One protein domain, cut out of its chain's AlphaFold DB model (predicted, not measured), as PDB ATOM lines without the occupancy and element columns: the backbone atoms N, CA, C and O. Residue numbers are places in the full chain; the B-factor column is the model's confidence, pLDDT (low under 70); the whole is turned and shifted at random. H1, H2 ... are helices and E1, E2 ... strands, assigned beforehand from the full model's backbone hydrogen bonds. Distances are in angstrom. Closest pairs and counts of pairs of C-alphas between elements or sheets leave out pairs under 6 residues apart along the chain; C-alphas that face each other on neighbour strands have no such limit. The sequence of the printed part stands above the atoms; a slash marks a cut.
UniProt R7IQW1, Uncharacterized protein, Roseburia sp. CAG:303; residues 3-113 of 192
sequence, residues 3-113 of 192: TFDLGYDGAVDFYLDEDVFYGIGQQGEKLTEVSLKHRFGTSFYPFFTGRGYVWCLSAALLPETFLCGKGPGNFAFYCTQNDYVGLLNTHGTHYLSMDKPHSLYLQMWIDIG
ATOM      1  N   THR A   3       6.621  49.284  49.487       79.75
ATOM      2  CA  THR A   3       7.573  48.272  49.033       79.75
ATOM      3  C   THR A   3       8.401  47.794  50.217       79.75
ATOM      4  O   THR A   3       8.996  48.609  50.925       79.75
ATOM      5  N   PHE A   4       8.455  46.483  50.425       81.31
ATOM      6  CA  PHE A   4       9.240  45.842  51.473       81.31
ATOM      7  C   PHE A   4      10.280  44.911  50.855       81.31
ATOM      8  O   PHE A   4       9.966  44.091  49.991       81.31
ATOM      9  N   ASP A   5      11.518  45.013  51.333       84.38
ATOM     10  CA  ASP A   5      12.543  44.009  51.074       84.38
ATOM     11  C   ASP A   5      12.414  42.897  52.123       84.38
ATOM     12  O   ASP A   5      12.650  43.111  53.314       84.38
ATOM     13  N   LEU A   6      11.964  41.725  51.674       82.75
ATOM     14  CA  LEU A   6      11.756  40.540  52.509       82.75
ATOM     15  C   LEU A   6      12.820  39.455  52.258       82.75
ATOM     16  O   LEU A   6      12.653  38.329  52.725       82.75
ATOM     17  N   GLY A   7      13.900  39.770  51.531       80.62
ATOM     18  CA  GLY A   7      14.971  38.819  51.212       80.62
ATOM     19  C   GLY A   7      14.672  37.866  50.047       80.62
ATOM     20  O   GLY A   7      15.366  36.859  49.903       80.62
ATOM     21  N   TYR A   8      13.654  38.164  49.236       82.50
ATOM     22  CA  TYR A   8      13.418  37.521  47.937       82.50
ATOM     23  C   TYR A   8      14.190  38.248  46.823       82.50
ATOM     24  O   TYR A   8      14.661  39.365  47.019       82.50
ATOM     25  N   ASP A   9      14.288  37.639  45.636       79.50
ATOM     26  CA  ASP A   9      14.977  38.244  44.483       79.50
ATOM     27  C   ASP A   9      14.323  39.564  44.021       79.50
ATOM     28  O   ASP A   9      14.993  40.432  43.457       79.50
ATOM     29  N   GLY A  10      13.015  39.721  44.249       76.94
ATOM     30  CA  GLY A  10      12.255  40.941  43.994       76.94
ATOM     31  C   GLY A  10      11.668  41.546  45.268       76.94
ATOM     32  O   GLY A  10      11.317  40.840  46.215       76.94
ATOM     33  N   ALA A  11      11.508  42.870  45.264       79.56
ATOM     34  CA  ALA A  11      10.806  43.562  46.333       79.56
ATOM     35  C   ALA A  11       9.311  43.200  46.339       79.56
ATOM     36  O   ALA A  11       8.715  42.872  45.306       79.56
ATOM     37  N   VAL A  12       8.712  43.230  47.526       82.62
ATOM     38  CA  VAL A  12       7.328  42.815  47.748       82.62
ATOM     39  C   VAL A  12       6.471  44.046  47.991       82.62
ATOM     40  O   VAL A  12       6.767  44.850  48.874       82.62
ATOM     41  N   ASP A  13       5.406  44.191  47.210       84.62
ATOM     42  CA  ASP A  13       4.610  45.409  47.165       84.62
ATOM     43  C   ASP A  13       3.186  45.189  47.669       84.62
ATOM     44  O   ASP A  13       2.505  44.237  47.284       84.62
ATOM     45  N   PHE A  14       2.719  46.117  48.503       84.94
ATOM     46  CA  PHE A  14       1.381  46.100  49.090       84.94
ATOM     47  C   PHE A  14       0.655  47.434  48.863       84.94
ATOM     48  O   PHE A  14       1.254  48.523  48.849       84.94
ATOM     49  N   TYR A  15      -0.669  47.364  48.720       87.25
ATOM     50  CA  TYR A  15      -1.535  48.527  48.885       87.25
ATOM     51  C   TYR A  15      -1.791  48.752  50.375       87.25
ATOM     52  O   TYR A  15      -2.055  47.810  51.111       87.25
ATOM     53  N   LEU A  16      -1.730  50.011  50.800       86.31
ATOM     54  CA  LEU A  16      -2.219  50.443  52.102       86.31
ATOM     55  C   LEU A  16      -3.489  51.245  51.841       86.31
ATOM     56  O   LEU A  16      -3.430  52.254  51.134       86.31
ATOM     57  N   ASP A  17      -4.610  50.759  52.354       85.81
ATOM     58  CA  ASP A  17      -5.915  51.395  52.214       85.81
ATOM     59  C   ASP A  17      -6.701  51.216  53.514       85.81
ATOM     60  O   ASP A  17      -6.733  50.111  54.051       85.81
ATOM     61  N   GLU A  18      -7.274  52.301  54.038       85.56
ATOM     62  CA  GLU A  18      -7.982  52.326  55.333       85.56
ATOM     63  C   GLU A  18      -7.231  51.601  56.479       85.56
ATOM     64  O   GLU A  18      -7.813  50.814  57.220       85.56
ATOM     65  N   ASP A  19      -5.917  51.838  56.606       83.69
ATOM     66  CA  ASP A  19      -5.013  51.199  57.587       83.69
ATOM     67  C   ASP A  19      -4.872  49.664  57.469       83.69
ATOM     68  O   ASP A  19      -4.298  49.007  58.343       83.69
ATOM     69  N   VAL A  20      -5.325  49.078  56.358       83.38
ATOM     70  CA  VAL A  20      -5.188  47.651  56.045       83.38
ATOM     71  C   VAL A  20      -4.201  47.450  54.895       83.38
ATOM     72  O   VAL A  20      -4.222  48.160  53.886       83.38
ATOM     73  N   PHE A  21      -3.328  46.451  55.040       83.56
ATOM     74  CA  PHE A  21      -2.437  46.005  53.973       83.56
ATOM     75  C   PHE A  21      -3.143  45.000  53.063       83.56
ATOM     76  O   PHE A  21      -3.615  43.961  53.525       83.56
ATOM     77  N   TYR A  22      -3.143  45.280  51.764       84.62
ATOM     78  CA  TYR A  22      -3.628  44.380  50.721       84.62
ATOM     79  C   TYR A  22      -2.467  43.952  49.829       84.62
ATOM     80  O   TYR A  22      -1.638  44.777  49.433       84.62
ATOM     81  N   GLY A  23      -2.423  42.668  49.479       83.19
ATOM     82  CA  GLY A  23      -1.520  42.185  48.439       83.19
ATOM     83  C   GLY A  23      -1.911  42.746  47.075       83.19
ATOM     84  O   GLY A  23      -3.090  42.997  46.815       83.19
ATOM     85  N   ILE A  24      -0.923  42.939  46.205       84.75
ATOM     86  CA  ILE A  24      -1.147  43.377  44.825       84.75
ATOM     87  C   ILE A  24      -1.281  42.137  43.935       84.75
ATOM     88  O   ILE A  24      -0.303  41.445  43.663       84.75
ATOM     89  N   GLY A  25      -2.505  41.836  43.509       78.81
ATOM     90  CA  GLY A  25      -2.775  40.816  42.500       78.81
ATOM     91  C   GLY A  25      -2.506  41.316  41.079       78.81
ATOM     92  O   GLY A  25      -2.267  42.504  40.835       78.81
ATOM     93  N   GLN A  26      -2.593  40.405  40.113       74.50
ATOM     94  CA  GLN A  26      -2.581  40.747  38.695       74.50
ATOM     95  C   GLN A  26      -3.674  41.785  38.389       74.50
ATOM     96  O   GLN A  26      -4.750  41.777  38.985       74.50
ATOM     97  N   GLN A  27      -3.383  42.705  37.465       72.38
ATOM     98  CA  GLN A  27      -4.250  43.844  37.115       72.38
ATOM     99  C   GLN A  27      -4.555  44.826  38.269       72.38
ATOM    100  O   GLN A  27      -5.450  45.659  38.139       72.38
ATOM    101  N   GLY A  28      -3.800  44.781  39.374       75.81
ATOM    102  CA  GLY A  28      -3.985  45.692  40.510       75.81
ATOM    103  C   GLY A  28      -5.129  45.295  41.444       75.81
ATOM    104  O   GLY A  28      -5.615  46.131  42.208       75.81
ATOM    105  N   GLU A  29      -5.571  44.035  41.392       80.38
ATOM    106  CA  GLU A  29      -6.553  43.497  42.334       80.38
ATOM    107  C   GLU A  29      -6.032  43.598  43.779       80.38
ATOM    108  O   GLU A  29      -4.883  43.260  44.065       80.38
ATOM    109  N   LYS A  30      -6.880  44.064  44.704       83.50
ATOM    110  CA  LYS A  30      -6.554  44.137  46.134       83.50
ATOM    111  C   LYS A  30      -6.843  42.790  46.790       83.50
ATOM    112  O   LYS A  30      -7.997  42.457  47.050       83.50
ATOM    113  N   LEU A  31      -5.796  42.029  47.086       80.75
ATOM    114  CA  LEU A  31      -5.916  40.723  47.729       80.75
ATOM    115  C   LEU A  31      -5.948  40.887  49.254       80.75
ATOM    116  O   LEU A  31      -4.970  41.330  49.856       80.75
ATOM    117  N   THR A  32      -7.058  40.501  49.887       79.31
ATOM    118  CA  THR A  32      -7.195  40.460  51.358       79.31
ATOM    119  C   THR A  32      -6.448  39.288  51.992       79.31
ATOM    120  O   THR A  32      -6.103  39.340  53.169       79.31
ATOM    121  N   GLU A  33      -6.197  38.224  51.228       75.81
ATOM    122  CA  GLU A  33      -5.409  37.069  51.657       75.81
ATOM    123  C   GLU A  33      -4.342  36.774  50.595       75.81
ATOM    124  O   GLU A  33      -4.653  36.522  49.436       75.81
ATOM    125  N   VAL A  34      -3.069  36.819  50.993       72.62
ATOM    126  CA  VAL A  34      -1.914  36.571  50.105       72.62
ATOM    127  C   VAL A  34      -1.465  35.107  50.100       72.62
ATOM    128  O   VAL A  34      -0.548  34.724  49.375       72.62
ATOM    129  N   SER A  35      -2.102  34.264  50.914       67.06
ATOM    130  CA  SER A  35      -1.769  32.850  51.047       67.06
ATOM    131  C   SER A  35      -2.951  31.978  50.646       67.06
ATOM    132  O   SER A  35      -4.035  32.088  51.211       67.06
ATOM    133  N   LEU A  36      -2.734  31.058  49.707       63.00
ATOM    134  CA  LEU A  36      -3.690  29.987  49.447       63.00
ATOM    135  C   LEU A  36      -3.638  28.960  50.583       63.00
ATOM    136  O   LEU A  36      -2.592  28.363  50.864       63.00
ATOM    137  N   LYS A  37      -4.788  28.717  51.217       55.88
ATOM    138  CA  LYS A  37      -4.958  27.603  52.152       55.88
ATOM    139  C   LYS A  37      -4.943  26.295  51.356       55.88
ATOM    140  O   LYS A  37      -5.794  26.077  50.505       55.88
ATOM    141  N   HIS A  38      -3.989  25.426  51.690       59.09
ATOM    142  CA  HIS A  38      -3.724  24.124  51.065       59.09
ATOM    143  C   HIS A  38      -3.083  24.192  49.665       59.09
ATOM    144  O   HIS A  38      -3.728  24.460  48.658       59.09
ATOM    145  N   ARG A  39      -1.784  23.871  49.596       71.06
ATOM    146  CA  ARG A  39      -1.012  23.793  48.346       71.06
ATOM    147  C   ARG A  39      -0.799  22.337  47.954       71.06
ATOM    148  O   ARG A  39      -0.255  21.560  48.735       71.06
ATOM    149  N   PHE A  40      -1.222  21.965  46.753       78.69
ATOM    150  CA  PHE A  40      -0.965  20.636  46.206       78.69
ATOM    151  C   PHE A  40       0.440  20.567  45.594       78.69
ATOM    152  O   PHE A  40       0.868  21.499  44.913       78.69
ATOM    153  N   GLY A  41       1.149  19.459  45.831       79.62
ATOM    154  CA  GLY A  41       2.380  19.131  45.108       79.62
ATOM    155  C   GLY A  41       3.571  20.065  45.348       79.62
ATOM    156  O   GLY A  41       4.438  20.155  44.488       79.62
ATOM    157  N   THR A  42       3.658  20.733  46.503       82.38
ATOM    158  CA  THR A  42       4.736  21.698  46.821       82.38
ATOM    159  C   THR A  42       6.147  21.140  46.631       82.38
ATOM    160  O   THR A  42       7.040  21.862  46.200       82.38
ATOM    161  N   SER A  43       6.354  19.844  46.872       85.44
ATOM    162  CA  SER A  43       7.638  19.168  46.636       85.44
ATOM    163  C   SER A  43       8.087  19.187  45.169       85.44
ATOM    164  O   SER A  43       9.282  19.098  44.906       85.44
ATOM    165  N   PHE A  44       7.158  19.312  44.217       85.31
ATOM    166  CA  PHE A  44       7.457  19.358  42.784       85.31
ATOM    167  C   PHE A  44       7.768  20.769  42.284       85.31
ATOM    168  O   PHE A  44       8.249  20.912  41.164       85.31
ATOM    169  N   TYR A  45       7.522  21.812  43.081       86.19
ATOM    170  CA  TYR A  45       7.637  23.200  42.628       86.19
ATOM    171  C   TYR A  45       9.009  23.555  42.033       86.19
ATOM    172  O   TYR A  45       9.025  24.176  40.972       86.19
ATOM    173  N   PRO A  46      10.152  23.126  42.610       84.44
ATOM    174  CA  PRO A  46      11.470  23.469  42.070       84.44
ATOM    175  C   PRO A  46      11.825  22.747  40.761       84.44
ATOM    176  O   PRO A  46      12.825  23.078  40.119       84.44
ATOM    177  N   PHE A  47      11.064  21.725  40.360       85.44
ATOM    178  CA  PHE A  47      11.441  20.878  39.232       85.44
ATOM    179  C   PHE A  47      11.365  21.632  37.906       85.44
ATOM    180  O   PHE A  47      10.478  22.459  37.686       85.44
ATOM    181  N   PHE A  48      12.303  21.307  37.009       82.94
ATOM    182  CA  PHE A  48      12.393  21.865  35.658       82.94
ATOM    183  C   PHE A  48      12.313  23.397  35.648       82.94
ATOM    184  O   PHE A  48      11.472  23.976  34.961       82.94
ATOM    185  N   THR A  49      13.173  24.064  36.428       82.06
ATOM    186  CA  THR A  49      13.244  25.539  36.512       82.06
ATOM    187  C   THR A  49      11.915  26.188  36.923       82.06
ATOM    188  O   THR A  49      11.484  27.169  36.328       82.06
ATOM    189  N   GLY A  50      11.224  25.604  37.906       80.44
ATOM    190  CA  GLY A  50       9.945  26.127  38.399       80.44
ATOM    191  C   GLY A  50       8.713  25.674  37.606       80.44
ATOM    192  O   GLY A  50       7.592  25.973  38.005       80.44
ATOM    193  N   ARG A  51       8.859  24.902  36.517       85.94
ATOM    194  CA  ARG A  51       7.699  24.395  35.748       85.94
ATOM    195  C   ARG A  51       6.832  23.443  36.561       85.94
ATOM    196  O   ARG A  51       5.625  23.400  36.350       85.94
ATOM    197  N   GLY A  52       7.413  22.715  37.516       88.12
ATOM    198  CA  GLY A  52       6.648  21.829  38.391       88.12
ATOM    199  C   GLY A  52       5.589  22.565  39.222       88.12
ATOM    200  O   GLY A  52       4.527  22.002  39.484       88.12
ATOM    201  N   TYR A  53       5.812  23.840  39.555       88.56
ATOM    202  CA  TYR A  53       4.794  24.698  40.168       88.56
ATOM    203  C   TYR A  53       3.611  24.925  39.221       88.56
ATOM    204  O   TYR A  53       2.462  24.654  39.578       88.56
ATOM    205  N   VAL A  54       3.900  25.315  37.978       88.88
ATOM    206  CA  VAL A  54       2.881  25.524  36.942       88.88
ATOM    207  C   VAL A  54       2.120  24.232  36.648       88.88
ATOM    208  O   VAL A  54       0.907  24.259  36.459       88.88
ATOM    209  N   TRP A  55       2.791  23.080  36.667       90.88
ATOM    210  CA  TRP A  55       2.142  21.780  36.496       90.88
ATOM    211  C   TRP A  55       1.199  21.438  37.644       90.88
ATOM    212  O   TRP A  55       0.141  20.873  37.390       90.88
ATOM    213  N   CYS A  56       1.529  21.803  38.885       89.69
ATOM    214  CA  CYS A  56       0.627  21.605  40.019       89.69
ATOM    215  C   CYS A  56      -0.631  22.476  39.903       89.69
ATOM    216  O   CYS A  56      -1.729  21.986  40.165       89.69
ATOM    217  N   LEU A  57      -0.493  23.727  39.452       88.06
ATOM    218  CA  LEU A  57      -1.640  24.595  39.152       88.06
ATOM    219  C   LEU A  57      -2.467  24.049  37.979       88.06
ATOM    220  O   LEU A  57      -3.690  23.964  38.052       88.06
ATOM    221  N   SER A  58      -1.793  23.590  36.925       89.88
ATOM    222  CA  SER A  58      -2.421  22.962  35.757       89.88
ATOM    223  C   SER A  58      -3.178  21.688  36.135       89.88
ATOM    224  O   SER A  58      -4.262  21.436  35.612       89.88
ATOM    225  N   ALA A  59      -2.639  20.900  37.071       90.12
ATOM    226  CA  ALA A  59      -3.248  19.668  37.559       90.12
ATOM    227  C   ALA A  59      -4.621  19.912  38.204       90.12
ATOM    228  O   ALA A  59      -5.520  19.085  38.053       90.12
ATOM    229  N   ALA A  60      -4.805  21.061  38.863       88.00
ATOM    230  CA  ALA A  60      -6.087  21.445  39.451       88.00
ATOM    231  C   ALA A  60      -7.185  21.675  38.394       88.00
ATOM    232  O   ALA A  60      -8.361  21.478  38.687       88.00
ATOM    233  N   LEU A  61      -6.815  22.023  37.156       89.62
ATOM    234  CA  LEU A  61      -7.749  22.263  36.048       89.62
ATOM    235  C   LEU A  61      -8.135  20.988  35.279       89.62
ATOM    236  O   LEU A  61      -9.100  21.002  34.509       89.62
ATOM    237  N   LEU A  62      -7.399  19.885  35.456       91.81
ATOM    238  CA  LEU A  62      -7.598  18.653  34.679       91.81
ATOM    239  C   LEU A  62      -8.999  18.034  34.820       91.81
ATOM    240  O   LEU A  62      -9.522  17.582  33.796       91.81
ATOM    241  N   PRO A  63      -9.632  17.999  36.014       92.19
ATOM    242  CA  PRO A  63     -10.961  17.406  36.166       92.19
ATOM    243  C   PRO A  63     -12.039  18.169  35.388       92.19
ATOM    244  O   PRO A  63     -12.880  17.554  34.736       92.19
ATOM    245  N   GLU A  64     -11.989  19.504  35.406       92.31
ATOM    246  CA  GLU A  64     -12.969  20.346  34.708       92.31
ATOM    247  C   GLU A  64     -12.812  20.313  33.188       92.31
ATOM    248  O   GLU A  64     -13.780  20.497  32.455       92.31
ATOM    249  N   THR A  65     -11.589  20.085  32.712       92.75
ATOM    250  CA  THR A  65     -11.240  20.084  31.284       92.75
ATOM    251  C   THR A  65     -11.244  18.687  30.673       92.75
ATOM    252  O   THR A  65     -10.854  18.499  29.525       92.75
ATOM    253  N   PHE A  66     -11.714  17.673  31.404       93.06
ATOM    254  CA  PHE A  66     -11.688  16.296  30.918       93.06
ATOM    255  C   PHE A  66     -12.524  16.094  29.643       93.06
ATOM    256  O   PHE A  66     -12.039  15.505  28.676       93.06
ATOM    257  N   LEU A  67     -13.766  16.591  29.635       91.12
ATOM    258  CA  LEU A  67     -14.683  16.440  28.499       91.12
ATOM    259  C   LEU A  67     -14.446  17.501  27.422       91.12
ATOM    260  O   LEU A  67     -14.327  17.168  26.246       91.12
ATOM    261  N   CYS A  68     -14.394  18.770  27.827       91.81
ATOM    262  CA  CYS A  68     -14.229  19.912  26.936       91.81
ATOM    263  C   CYS A  68     -13.188  20.857  27.535       91.81
ATOM    264  O   CYS A  68     -13.316  21.270  28.690       91.81
ATOM    265  N   GLY A  69     -12.145  21.160  26.763       92.56
ATOM    266  CA  GLY A  69     -11.127  22.123  27.160       92.56
ATOM    267  C   GLY A  69     -11.665  23.553  27.235       92.56
ATOM    268  O   GLY A  69     -12.777  23.860  26.804       92.56
ATOM    269  N   LYS A  70     -10.854  24.459  27.780       92.88
ATOM    270  CA  LYS A  70     -11.172  25.887  27.918       92.88
ATOM    271  C   LYS A  70     -10.850  26.707  26.656       92.88
ATOM    272  O   LYS A  70     -11.046  27.920  26.653       92.88
ATOM    273  N   GLY A  71     -10.386  26.065  25.587       91.06
ATOM    274  CA  GLY A  71     -10.015  26.689  24.318       91.06
ATOM    275  C   GLY A  71      -8.527  27.074  24.241       91.06
ATOM    276  O   GLY A  71      -7.946  27.455  25.260       91.06
ATOM    277  N   PRO A  72      -7.905  27.012  23.046       88.50
ATOM    278  CA  PRO A  72      -6.491  27.337  22.864       88.50
ATOM    279  C   PRO A  72      -6.140  28.761  23.295       88.50
ATOM    280  O   PRO A  72      -6.800  29.717  22.893       88.50
ATOM    281  N   GLY A  73      -5.066  28.899  24.073       86.00
ATOM    282  CA  GLY A  73      -4.551  30.204  24.504       86.00
ATOM    283  C   GLY A  73      -5.303  30.832  25.679       86.00
ATOM    284  O   GLY A  73      -4.943  31.925  26.106       86.00
ATOM    285  N   ASN A  74      -6.295  30.138  26.246       88.38
ATOM    286  CA  ASN A  74      -7.046  30.650  27.388       88.38
ATOM    287  C   ASN A  74      -6.458  30.257  28.751       88.38
ATOM    288  O   ASN A  74      -6.990  30.676  29.776       88.38
ATOM    289  N   PHE A  75      -5.366  29.485  28.789       89.38
ATOM    290  CA  PHE A  75      -4.741  29.009  30.030       89.38
ATOM    291  C   PHE A  75      -4.566  30.114  31.081       89.38
ATOM    292  O   PHE A  75      -4.953  29.924  32.233       89.38
ATOM    293  N   ALA A  76      -4.068  31.286  30.676       87.44
ATOM    294  CA  ALA A  76      -3.815  32.404  31.581       87.44
ATOM    295  C   ALA A  76      -5.068  32.896  32.336       87.44
ATOM    296  O   ALA A  76      -4.949  33.370  33.461       87.44
ATOM    297  N   PHE A  77      -6.260  32.760  31.747       86.56
ATOM    298  CA  PHE A  77      -7.518  33.230  32.340       86.56
ATOM    299  C   PHE A  77      -8.143  32.233  33.319       86.56
ATOM    300  O   PHE A  77      -8.916  32.634  34.182       86.56
ATOM    301  N   TYR A  78      -7.839  30.943  33.170       86.06
ATOM    302  CA  TYR A  78      -8.407  29.884  34.009       86.06
ATOM    303  C   TYR A  78      -7.430  29.387  35.075       86.06
ATOM    304  O   TYR A  78      -7.857  28.903  36.120       86.06
ATOM    305  N   CYS A  79      -6.125  29.497  34.825       86.12
ATOM    306  CA  CYS A  79      -5.103  29.186  35.811       86.12
ATOM    307  C   CYS A  79      -5.085  30.242  36.922       86.12
ATOM    308  O   CYS A  79      -5.257  31.434  36.670       86.12
ATOM    309  N   THR A  80      -4.854  29.812  38.162       83.19
ATOM    310  CA  THR A  80      -4.711  30.723  39.300       83.19
ATOM    311  C   THR A  80      -3.459  31.580  39.124       83.19
ATOM    312  O   THR A  80      -2.343  31.097  39.288       83.19
ATOM    313  N   GLN A  81      -3.652  32.861  38.804       81.75
ATOM    314  CA  GLN A  81      -2.553  33.817  38.633       81.75
ATOM    315  C   GLN A  81      -2.123  34.475  39.948       81.75
ATOM    316  O   GLN A  81      -0.950  34.769  40.147       81.75
ATOM    317  N   ASN A  82      -3.069  34.686  40.865       79.50
ATOM    318  CA  ASN A  82      -2.872  35.484  42.079       79.50
ATOM    319  C   ASN A  82      -2.397  34.650  43.281       79.50
ATOM    320  O   ASN A  82      -2.839  34.854  44.409       79.50
ATOM    321  N   ASP A  83      -1.485  33.700  43.053       81.44
ATOM    322  CA  ASP A  83      -0.822  32.963  44.135       81.44
ATOM    323  C   ASP A  83       0.464  33.678  44.565       81.44
ATOM    324  O   ASP A  83       1.581  33.331  44.174       81.44
ATOM    325  N   TYR A  84       0.276  34.694  45.400       81.00
ATOM    326  CA  TYR A  84       1.318  35.621  45.828       81.00
ATOM    327  C   TYR A  84       2.506  34.910  46.507       81.00
ATOM    328  O   TYR A  84       3.658  35.057  46.101       81.00
ATOM    329  N   VAL A  85       2.228  34.068  47.509       81.94
ATOM    330  CA  VAL A  85       3.260  33.302  48.233       81.94
ATOM    331  C   VAL A  85       3.873  32.191  47.368       81.94
ATOM    332  O   VAL A  85       5.048  31.866  47.538       81.94
ATOM    333  N   GLY A  86       3.109  31.596  46.447       80.75
ATOM    334  CA  GLY A  86       3.622  30.570  45.538       80.75
ATOM    335  C   GLY A  86       4.675  31.137  44.608       80.75
ATOM    336  O   GLY A  86       5.792  30.630  44.583       80.75
ATOM    337  N   LEU A  87       4.340  32.239  43.939       84.00
ATOM    338  CA  LEU A  87       5.221  32.931  43.004       84.00
ATOM    339  C   LEU A  87       6.505  33.444  43.674       84.00
ATOM    340  O   LEU A  87       7.592  33.258  43.128       84.00
ATOM    341  N   LEU A  88       6.418  34.002  44.887       84.06
ATOM    342  CA  LEU A  88       7.605  34.426  45.641       84.06
ATOM    343  C   LEU A  88       8.525  33.252  45.990       84.06
ATOM    344  O   LEU A  88       9.737  33.340  45.809       84.06
ATOM    345  N   ASN A  89       7.968  32.128  46.444       82.94
ATOM    346  CA  ASN A  89       8.772  30.975  46.849       82.94
ATOM    347  C   ASN A  89       9.375  30.195  45.670       82.94
ATOM    348  O   ASN A  89      10.342  29.463  45.871       82.94
ATOM    349  N   THR A  90       8.807  30.301  44.466       82.00
ATOM    350  CA  THR A  90       9.275  29.548  43.290       82.00
ATOM    351  C   THR A  90      10.068  30.391  42.300       82.00
ATOM    352  O   THR A  90      10.995  29.872  41.682       82.00
ATOM    353  N   HIS A  91       9.728  31.671  42.160       83.06
ATOM    354  CA  HIS A  91      10.304  32.582  41.170       83.06
ATOM    355  C   HIS A  91      10.874  33.869  41.780       83.06
ATOM    356  O   HIS A  91      11.350  34.722  41.035       83.06
ATOM    357  N   GLY A  92      10.810  34.041  43.106       82.06
ATOM    358  CA  GLY A  92      11.372  35.205  43.801       82.06
ATOM    359  C   GLY A  92      10.606  36.513  43.578       82.06
ATOM    360  O   GLY A  92      11.022  37.555  44.073       82.06
ATOM    361  N   THR A  93       9.487  36.486  42.845       82.25
ATOM    362  CA  THR A  93       8.684  37.668  42.504       82.25
ATOM    363  C   THR A  93       7.206  37.314  42.392       82.25
ATOM    364  O   THR A  93       6.867  36.228  41.938       82.25
ATOM    365  N   HIS A  94       6.321  38.238  42.771       81.56
ATOM    366  CA  HIS A  94       4.864  38.089  42.665       81.56
ATOM    367  C   HIS A  94       4.291  38.654  41.351       81.56
ATOM    368  O   HIS A  94       3.120  38.451  41.045       81.56
ATOM    369  N   TYR A  95       5.114  39.340  40.552       80.44
ATOM    370  CA  TYR A  95       4.699  39.984  39.301       80.44
ATOM    371  C   TYR A  95       4.581  39.026  38.112       80.44
ATOM    372  O   TYR A  95       4.033  39.389  37.069       80.44
ATOM    373  N   LEU A  96       5.104  37.809  38.241       83.50
ATOM    374  CA  LEU A  96       5.136  36.846  37.152       83.50
ATOM    375  C   LEU A  96       3.720  36.362  36.809       83.50
ATOM    376  O   LEU A  96       3.003  35.850  37.663       83.50
ATOM    377  N   SER A  97       3.343  36.500  35.538       82.06
ATOM    378  CA  SER A  97       2.119  35.918  34.980       82.06
ATOM    379  C   SER A  97       2.427  34.595  34.290       82.06
ATOM    380  O   SER A  97       3.375  34.504  33.511       82.06
ATOM    381  N   MET A  98       1.596  33.586  34.539       85.62
ATOM    382  CA  MET A  98       1.709  32.271  33.916       85.62
ATOM    383  C   MET A  98       0.864  32.226  32.647       85.62
ATOM    384  O   MET A  98      -0.367  32.200  32.711       85.62
ATOM    385  N   ASP A  99       1.514  32.197  31.487       85.06
ATOM    386  CA  ASP A  99       0.830  32.176  30.194       85.06
ATOM    387  C   ASP A  99       0.485  30.752  29.734       85.06
ATOM    388  O   ASP A  99      -0.533  30.561  29.062       85.06
ATOM    389  N   LYS A 100       1.313  29.750  30.084       86.94
ATOM    390  CA  LYS A 100       1.212  28.361  29.596       86.94
ATOM    391  C   LYS A 100       1.751  27.324  30.597       86.94
ATOM    392  O   LYS A 100       2.602  27.645  31.420       86.94
ATOM    393  N   PRO A 101       1.355  26.041  30.469       86.44
ATOM    394  CA  PRO A 101       1.831  24.958  31.334       86.44
ATOM    395  C   PRO A 101       3.224  24.404  30.984       86.44
ATOM    396  O   PRO A 101       3.762  23.594  31.736       86.44
ATOM    397  N   HIS A 102       3.818  24.789  29.848       87.56
ATOM    398  CA  HIS A 102       5.121  24.288  29.371       87.56
ATOM    399  C   HIS A 102       5.224  22.754  29.250       87.56
ATOM    400  O   HIS A 102       6.257  22.153  29.541       87.56
ATOM    401  N   SER A 103       4.137  22.119  28.817       92.44
ATOM    402  CA  SER A 103       4.074  20.700  28.465       92.44
ATOM    403  C   SER A 103       2.993  20.517  27.409       92.44
ATOM    404  O   SER A 103       1.855  20.942  27.627       92.44
ATOM    405  N   LEU A 104       3.324  19.882  26.283       93.19
ATOM    406  CA  LEU A 104       2.398  19.673  25.170       93.19
ATOM    407  C   LEU A 104       1.126  18.954  25.636       93.19
ATOM    408  O   LEU A 104       0.025  19.336  25.253       93.19
ATOM    409  N   TYR A 105       1.264  17.929  26.480       93.31
ATOM    410  CA  TYR A 105       0.131  17.122  26.937       93.31
ATOM    411  C   TYR A 105      -0.784  17.887  27.889       93.31
ATOM    412  O   TYR A 105      -1.997  17.844  27.710       93.31
ATOM    413  N   LEU A 106      -0.220  18.611  28.866       93.38
ATOM    414  CA  LEU A 106      -1.013  19.462  29.761       93.38
ATOM    415  C   LEU A 106      -1.698  20.582  28.978       93.38
ATOM    416  O   LEU A 106      -2.866  20.870  29.224       93.38
ATOM    417  N   GLN A 107      -0.998  21.169  28.006       93.12
ATOM    418  CA  GLN A 107      -1.561  22.206  27.154       93.12
ATOM    419  C   GLN A 107      -2.725  21.672  26.317       93.12
ATOM    420  O   GLN A 107      -3.812  22.234  26.372       93.12
ATOM    421  N   MET A 108      -2.553  20.543  25.621       93.12
ATOM    422  CA  MET A 108      -3.643  19.906  24.871       93.12
ATOM    423  C   MET A 108      -4.823  19.521  25.774       93.12
ATOM    424  O   MET A 108      -5.975  19.672  25.365       93.12
ATOM    425  N   TRP A 109      -4.551  19.044  26.992       94.75
ATOM    426  CA  TRP A 109      -5.595  18.662  27.942       94.75
ATOM    427  C   TRP A 109      -6.449  19.859  28.345       94.75
ATOM    428  O   TRP A 109      -7.673  19.772  28.317       94.75
ATOM    429  N   ILE A 110      -5.816  20.976  28.701       94.06
ATOM    430  CA  ILE A 110      -6.527  22.168  29.165       94.06
ATOM    431  C   ILE A 110      -7.205  22.886  27.995       94.06
ATOM    432  O   ILE A 110      -8.346  23.320  28.135       94.06
ATOM    433  N   ASP A 111      -6.541  22.981  26.842       93.69
ATOM    434  CA  ASP A 111      -7.033  23.746  25.695       93.69
ATOM    435  C   ASP A 111      -8.160  23.012  24.953       93.69
ATOM    436  O   ASP A 111      -9.191  23.612  24.645       93.69
ATOM    437  N   ILE A 112      -7.986  21.718  24.667       93.50
ATOM    438  CA  ILE A 112      -8.890  20.939  23.800       93.50
ATOM    439  C   ILE A 112      -9.729  19.958  24.623       93.50
ATOM    440  O   ILE A 112     -10.931  19.818  24.391       93.50
ATOM    441  N   GLY A 113      -9.110  19.304  25.604       95.12
ATOM    442  CA  GLY A 113      -9.777  18.412  26.546       95.12
ATOM    443  C   GLY A 113      -9.038  17.093  26.762       95.12
ATOM    444  O   GLY A 113      -8.270  16.629  25.913       95.12
TER     445      GLY A 113
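AT A GLANCE: This is residues 3 to 113 of the 192 residues of an uncharacterized protein of Roseburia sp. CAG:303 (UniProt R7IQW1). Little regular structure: a strand hairpin, E1 and E2, makes one end of an elongated body, H1 and H4 pack together toward the other, and H3 sits between, amid long loops. The printed part has 111 residues, with two named strands and four named helices in the order E1, E2, H1, H2, H3, H4; the sheet E1 - E2 is antiparallel, and the class is mixed, helices and strands, with under half of the residues in named elements. The whole is compact, radius of gyration of the C-alphas 15.0 A, spanning 46 by 28 by 23 A.

IN THESE COORDINATES: Find E1, residues 12 to 17, from C-alpha 12 at (7.328, 42.815, 47.748), 16.4 A long; E2 is 20 to 24. H1, 51 to 61, runs 15.6 A; H2 is 75 to 78, H3 84 to 91, H4 104 to 111, ending at (-7.033, 23.746, 25.695).

HOW THE PARTS SIT: In the hairpin, see N 15 and O 22, 2.9 A apart. H1 and H3 are close but not clearly touching, closest C-alphas Tyr 53 and Thr 90, 7.3 A. H1 touches H4, closest C-alphas Leu 61 and Ile 110, 7.0 A. H2 is close but not clearly touching H4, closest C-alphas Phe 75 and Ile 110, 7.1 A. Each O i to N i+4 pair is within hydrogen-bond range in H3 and H4, 6 of 7 in H1; H2 is too short.

THE WHOLE: The printed part has no cut; links E2 to H1, H1 to H2 and H3 to H4 are long. Residues 35 to 38 have pLDDT under 70.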